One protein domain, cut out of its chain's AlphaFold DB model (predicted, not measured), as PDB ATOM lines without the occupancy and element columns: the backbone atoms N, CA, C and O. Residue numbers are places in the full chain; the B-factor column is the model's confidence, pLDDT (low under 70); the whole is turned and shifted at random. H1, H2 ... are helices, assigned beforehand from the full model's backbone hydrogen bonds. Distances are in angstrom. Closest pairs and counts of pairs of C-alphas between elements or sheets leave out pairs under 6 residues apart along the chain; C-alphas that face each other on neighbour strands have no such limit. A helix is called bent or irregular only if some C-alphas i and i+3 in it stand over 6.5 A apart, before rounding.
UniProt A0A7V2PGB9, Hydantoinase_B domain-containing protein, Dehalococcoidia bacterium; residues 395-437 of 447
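Overview. This is residues 395 to 437 of the 447 residues of the protein "Hydantoinase_B domain-containing protein" of Dehalococcoidia bacterium (UniProt A0A7V2PGB9). Three short helices make the sides of a flat, open triangle, with an empty middle and a gap at the corner where H3 comes back toward H1. The chain runs along H1, turns through residues 407 to 411 into H2, turns again through residues 423 to 426, and folds back along H3 as the third side; residues 423 to 428 stick out at this second turn. The printed part has 43 residues with three named helices, in the order H1, H2, H3, and no named strand, and its class is all helix. It is only just compact, close to loose, with a radius of gyration of the C-alphas of 10.9 A. The C-alphas span 30 by 23 by 11 A along their three main axes.

Arrangement. Start at the first printed residue, where H1 takes up residues 395 to 406. Look from it to the other helices and you will find that H1 touches no helix. After H1 come the five residues 407 to 411, a tight link, and then H2, residues 412 to 422. Although H1 and H2 follow each other in the chain they are apart: no C-alpha of the one is within 8 A of the other. Four residues, 423 to 426, make the next tight link, and it leads to H3, residues 427 to 435. Look here for the one pair of helices that touch: H2 and H3 only just touch, and only at the corner by their link, with 3 pairs of C-alphas within 8 A. Their closest C-alphas are those of Leu 422 and Pro 429, 4.9 A apart. The lines of H2 and H3 stand at a steep tilt of 61 degrees and run opposite ways, and their centres are 14.3 A apart. H1 and H3 are apart, again with no C-alpha of the one within 8 A of the other. Turn to the backbone N and O atoms, and in H1, H2 and H3 you will find every O i to N i+4 pair within hydrogen-bond range.

Along the chain. Find C-alpha 395, of Lys 395, at (14.594, -18.241, -58.533). From there H1, the longest helix with 12 residues, runs to C-alpha 406, of Ile 406, at (16.829, -5.397, -48.428), 16.5 A from first to last C-alpha; both y and z rise on the way. Next find C-alpha 412, of Pro 412, at (5.282, -0.244, -41.990), where H2 begins. Its 11 residues run to Leu 422 and measure 15.1 A from first to last C-alpha; here y falls while x and z rise. H3 begins at Arg 427, and its 9 residues take z back down to C-alpha 435, of Phe 435, at (16.537, -18.181, -46.798), 11.9 A from first to last C-alpha. Trp 436 and Gln 437 follow H3 and belong to no named element. None of the three helices is bent or irregular.

Size, cuts and confidence. Look for the two C-alphas farthest apart at Glu 396, in H1, and Lys 424, in the link from H2 to H3; they are 29.8 A apart. The C-alphas of Lys 395 and Gln 437, the first and last printed, are 13.1 A apart. The outline is flat. Residues 423 to 428, of which 427 and 428 belong to H3, stand free: no C-alpha 8 or more apart along the chain is within 10 A of theirs. The printed part has no cut, and neither of its links is long. Read the B-factor column for the pLDDT, the model's own confidence: its mean over the printed part is 95.5, and no printed residue is under 70.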
ATOM      1  N   LYS A 395      13.296 -18.874 -58.787       97.81
ATOM      2  CA  LYS A 395      14.594 -18.241 -58.533       97.81
ATOM      3  C   LYS A 395      14.599 -16.756 -58.913       97.81
ATOM      4  O   LYS A 395      15.100 -15.940 -58.148       97.81
ATOM      5  N   GLU A 396      14.029 -16.402 -60.064       98.00
ATOM      6  CA  GLU A 396      13.940 -15.006 -60.515       98.00
ATOM      7  C   GLU A 396      13.032 -14.194 -59.593       98.00
ATOM      8  O   GLU A 396      13.427 -13.134 -59.111       98.00
ATOM      9  N   TRP A 397      11.857 -14.745 -59.261       97.81
ATOM     10  CA  TRP A 397      10.962 -14.156 -58.265       97.81
ATOM     11  C   TRP A 397      11.676 -13.915 -56.927       97.81
ATOM     12  O   TRP A 397      11.554 -12.830 -56.353       97.81
ATOM     13  N   TRP A 398      12.437 -14.904 -56.449       98.12
ATOM     14  CA  TRP A 398      13.157 -14.829 -55.179       98.12
ATOM     15  C   TRP A 398      14.197 -13.706 -55.191       98.12
ATOM     16  O   TRP A 398      14.240 -12.928 -54.242       98.12
ATOM     17  N   HIS A 399      14.969 -13.551 -56.274       98.06
ATOM     18  CA  HIS A 399      15.936 -12.453 -56.397       98.06
ATOM     19  C   HIS A 399      15.247 -11.086 -56.312       98.06
ATOM     20  O   HIS A 399      15.652 -10.251 -55.507       98.06
ATOM     21  N   THR A 400      14.152 -10.884 -57.056       97.38
ATOM     22  CA  THR A 400      13.407  -9.617 -57.004       97.38
ATOM     23  C   THR A 400      12.845  -9.336 -55.607       97.38
ATOM     24  O   THR A 400      12.949  -8.217 -55.106       97.38
ATOM     25  N   ARG A 401      12.255 -10.341 -54.946       97.19
ATOM     26  CA  ARG A 401      11.687 -10.169 -53.599       97.19
ATOM     27  C   ARG A 401      12.752  -9.955 -52.532       97.19
ATOM     28  O   ARG A 401      12.519  -9.175 -51.612       97.19
ATOM     29  N   ARG A 402      13.920 -10.580 -52.668       97.38
ATOM     30  CA  ARG A 402      15.067 -10.323 -51.795       97.38
ATOM     31  C   ARG A 402      15.507  -8.863 -51.875       97.38
ATOM     32  O   ARG A 402      15.721  -8.245 -50.836       97.38
ATOM     33  N   ASP A 403      15.611  -8.308 -53.080       97.19
ATOM     34  CA  ASP A 403      15.993  -6.903 -53.260       97.19
ATOM     35  C   ASP A 403      14.952  -5.958 -52.644       97.19
ATOM     36  O   ASP A 403      15.310  -4.979 -51.990       97.19
ATOM     37  N   ASP A 404      13.662  -6.288 -52.770       96.25
ATOM     38  CA  ASP A 404      12.583  -5.554 -52.103       96.25
ATOM     39  C   ASP A 404      12.697  -5.629 -50.565       96.25
ATOM     40  O   ASP A 404      12.490  -4.616 -49.894       96.25
ATOM     41  N   ILE A 405      13.079  -6.784 -50.003       96.25
ATOM     42  CA  ILE A 405      13.308  -6.971 -48.558       96.25
ATOM     43  C   ILE A 405      14.498  -6.140 -48.071       96.25
ATOM     44  O   ILE A 405      14.369  -5.426 -47.078       96.25
ATOM     45  N   ILE A 406      15.631  -6.180 -48.777       95.50
ATOM     46  CA  ILE A 406      16.829  -5.397 -48.428       95.50
ATOM     47  C   ILE A 406      16.534  -3.898 -48.496       95.50
ATOM     48  O   ILE A 406      16.937  -3.142 -47.613       95.50
ATOM     49  N   ALA A 407      15.794  -3.474 -49.519       95.19
ATOM     50  CA  ALA A 407      15.358  -2.093 -49.673       95.19
ATOM     51  C   ALA A 407      14.232  -1.697 -48.698       95.19
ATOM     52  O   ALA A 407      13.829  -0.535 -48.676       95.19
ATOM     53  N   GLY A 408      13.693  -2.638 -47.913       94.62
ATOM     54  CA  GLY A 408      12.601  -2.386 -46.977       94.62
ATOM     55  C   GLY A 408      11.302  -1.944 -47.655       94.62
ATOM     56  O   GLY A 408      10.528  -1.206 -47.042       94.62
ATOM     57  N   LYS A 409      11.043  -2.379 -48.900       95.44
ATOM     58  CA  LYS A 409       9.824  -2.073 -49.675       95.44
ATOM     59  C   LYS A 409       8.621  -2.881 -49.186       95.44
ATOM     60  O   LYS A 409       7.967  -3.603 -49.938       95.44
ATOM     61  N   LEU A 410       8.341  -2.759 -47.899       92.69
ATOM     62  CA  LEU A 410       7.205  -3.360 -47.225       92.69
ATOM     63  C   LEU A 410       6.438  -2.264 -46.474       92.69
ATOM     64  O   LEU A 410       7.062  -1.345 -45.930       92.69
ATOM     65  N   PRO A 411       5.101  -2.360 -46.399       92.12
ATOM     66  CA  PRO A 411       4.303  -1.507 -45.528       92.12
ATOM     67  C   PRO A 411       4.845  -1.496 -44.087       92.12
ATOM     68  O   PRO A 411       5.273  -2.552 -43.606       92.12
ATOM     69  N   PRO A 412       4.787  -0.357 -43.365       92.31
ATOM     70  CA  PRO A 412       5.282  -0.244 -41.990       92.31
ATOM     71  C   PRO A 412       4.808  -1.365 -41.057       92.31
ATOM     72  O   PRO A 412       5.621  -1.982 -40.377       92.31
ATOM     73  N   MET A 413       3.524  -1.718 -41.126       90.12
ATOM     74  CA  MET A 413       2.921  -2.775 -40.309       90.12
ATOM     75  C   MET A 413       3.531  -4.170 -40.552       90.12
ATOM     76  O   MET A 413       3.671  -4.949 -39.615       90.12
ATOM     77  N   LEU A 414       3.939  -4.497 -41.788       92.75
ATOM     78  CA  LEU A 414       4.622  -5.769 -42.069       92.75
ATOM     79  C   LEU A 414       6.069  -5.762 -41.570       92.75
ATOM     80  O   LEU A 414       6.571  -6.802 -41.150       92.75
ATOM     81  N   LYS A 415       6.734  -4.601 -41.593       94.94
ATOM     82  CA  LYS A 415       8.074  -4.448 -41.012       94.94
ATOM     83  C   LYS A 415       8.033  -4.633 -39.493       94.94
ATOM     84  O   LYS A 415       8.844  -5.392 -38.975       94.94
ATOM     85  N   GLU A 416       7.063  -4.018 -38.805       93.75
ATOM     86  CA  GLU A 416       6.836  -4.215 -37.361       93.75
ATOM     87  C   GLU A 416       6.551  -5.689 -37.044       93.75
ATOM     88  O   GLU A 416       7.203  -6.263 -36.173       93.75
ATOM     89  N   MET A 417       5.660  -6.332 -37.810       93.88
ATOM     90  CA  MET A 417       5.351  -7.760 -37.678       93.88
ATOM     91  C   MET A 417       6.610  -8.637 -37.781       93.88
ATOM     92  O   MET A 417       6.860  -9.469 -36.905       93.88
ATOM     93  N   TYR A 418       7.411  -8.462 -38.840       95.81
ATOM     94  CA  TYR A 418       8.634  -9.243 -39.023       95.81
ATOM     95  C   TYR A 418       9.673  -8.943 -37.949       95.81
ATOM     96  O   TYR A 418      10.266  -9.880 -37.433       95.81
ATOM     97  N   ASN A 419       9.880  -7.679 -37.574       95.69
ATOM     98  CA  ASN A 419      10.813  -7.323 -36.504       95.69
ATOM     99  C   ASN A 419      10.404  -7.940 -35.164       95.69
ATOM    100  O   ASN A 419      11.260  -8.465 -34.455       95.69
ATOM    101  N   GLY A 420       9.106  -7.936 -34.846       95.19
ATOM    102  CA  GLY A 420       8.576  -8.581 -33.648       95.19
ATOM    103  C   GLY A 420       8.886 -10.077 -33.608       95.19
ATOM    104  O   GLY A 420       9.242 -10.589 -32.557       95.19
ATOM    105  N   SER A 421       8.811 -10.760 -34.748       95.75
ATOM    106  CA  SER A 421       9.151 -12.181 -34.877       95.75
ATOM    107  C   SER A 421      10.671 -12.428 -34.917       95.75
ATOM    108  O   SER A 421      11.165 -13.318 -34.240       95.75
ATOM    109  N   LEU A 422      11.453 -11.589 -35.611       95.81
ATOM    110  CA  LEU A 422      12.924 -11.677 -35.702       95.81
ATOM    111  C   LEU A 422      13.636 -11.429 -34.367       95.81
ATOM    112  O   LEU A 422      14.773 -11.867 -34.189       95.81
ATOM    113  N   ALA A 423      12.986 -10.703 -33.458       94.75
ATOM    114  CA  ALA A 423      13.450 -10.476 -32.094       94.75
ATOM    115  C   ALA A 423      13.107 -11.635 -31.139       94.75
ATOM    116  O   ALA A 423      13.473 -11.587 -29.963       94.75
ATOM    117  N   LYS A 424      12.379 -12.655 -31.614       93.50
ATOM    118  CA  LYS A 424      11.888 -13.778 -30.816       93.50
ATOM    119  C   LYS A 424      12.441 -15.088 -31.370       93.50
ATOM    120  O   LYS A 424      12.400 -15.339 -32.568       93.50
ATOM    121  N   GLY A 425      12.937 -15.945 -30.483       89.25
ATOM    122  CA  GLY A 425      13.494 -17.237 -30.879       89.25
ATOM    123  C   GLY A 425      14.879 -17.161 -31.526       89.25
ATOM    124  O   GLY A 425      15.519 -16.109 -31.568       89.25
ATOM    125  N   ILE A 426      15.361 -18.313 -31.987       92.88
ATOM    126  CA  ILE A 426      16.707 -18.472 -32.572       92.88
ATOM    127  C   ILE A 426      16.627 -19.132 -33.947       92.88
ATOM    128  O   ILE A 426      17.277 -18.677 -34.894       92.88
ATOM    129  N   ARG A 427      15.827 -20.193 -34.065       95.06
ATOM    130  CA  ARG A 427      15.725 -21.017 -35.269       95.06
ATOM    131  C   ARG A 427      15.043 -20.247 -36.394       95.06
ATOM    132  O   ARG A 427      15.662 -20.035 -37.435       95.06
ATOM    133  N   TRP A 428      13.816 -19.782 -36.178       95.38
ATOM    134  CA  TRP A 428      13.031 -19.097 -37.200       95.38
ATOM    135  C   TRP A 428      13.716 -17.814 -37.711       95.38
ATOM    136  O   TRP A 428      13.831 -17.658 -38.931       95.38
ATOM    137  N   PRO A 429      14.274 -16.922 -36.856       95.56
ATOM    138  CA  PRO A 429      15.033 -15.771 -37.349       95.56
ATOM    139  C   PRO A 429      16.266 -16.167 -38.170       95.56
ATOM    140  O   PRO A 429      16.575 -15.527 -39.180       95.56
ATOM    141  N   GLY A 430      16.969 -17.228 -37.760       96.31
ATOM    142  CA  GLY A 430      18.111 -17.775 -38.491       96.31
ATOM    143  C   GLY A 430      17.716 -18.324 -39.863       96.31
ATOM    144  O   GLY A 430      18.372 -18.016 -40.862       96.31
ATOM    145  N   GLU A 431      16.618 -19.074 -39.938       96.19
ATOM    146  CA  GLU A 431      16.054 -19.596 -41.187       96.19
ATOM    147  C   GLU A 431      15.597 -18.470 -42.114       96.19
ATOM    148  O   GLU A 431      15.938 -18.492 -43.295       96.19
ATOM    149  N   PHE A 432      14.904 -17.448 -41.598       96.75
ATOM    150  CA  PHE A 432      14.486 -16.287 -42.386       96.75
ATOM    151  C   PHE A 432      15.691 -15.581 -43.021       96.75
ATOM    152  O   PHE A 432      15.714 -15.334 -44.231       96.75
ATOM    153  N   ARG A 433      16.724 -15.286 -42.221       97.31
ATOM    154  CA  ARG A 433      17.945 -14.622 -42.704       97.31
ATOM    155  C   ARG A 433      18.715 -15.502 -43.682       97.31
ATOM    156  O   ARG A 433      19.192 -14.999 -44.695       97.31
ATOM    157  N   THR A 434      18.788 -16.807 -43.432       97.75
ATOM    158  CA  THR A 434      19.451 -17.767 -44.329       97.75
ATOM    159  C   THR A 434      18.710 -17.885 -45.658       97.75
ATOM    160  O   THR A 434      19.325 -17.756 -46.717       97.75
ATOM    161  N   PHE A 435      17.384 -18.056 -45.616       97.38
ATOM    162  CA  PHE A 435      16.537 -18.181 -46.798       97.38
ATOM    163  C   PHE A 435      16.627 -16.954 -47.694       97.38
ATOM    164  O   PHE A 435      16.628 -17.115 -48.907       97.38
ATOM    165  N   TRP A 436      16.723 -15.752 -47.117       97.62
ATOM    166  CA  TRP A 436      16.867 -14.497 -47.855       97.62
ATOM    167  C   TRP A 436      18.323 -14.044 -48.042       97.62
ATOM    168  O   TRP A 436      18.559 -12.988 -48.627       97.62
ATOM    169  N   GLN A 437      19.311 -14.820 -47.586       97.44
ATOM    170  CA  GLN A 437      20.739 -14.464 -47.606       97.44
ATOM    171  C   GLN A 437      21.004 -13.045 -47.068       97.44
ATOM    172  O   GLN A 437      21.611 -12.204 -47.743       97.44
TER     173      GLN A 437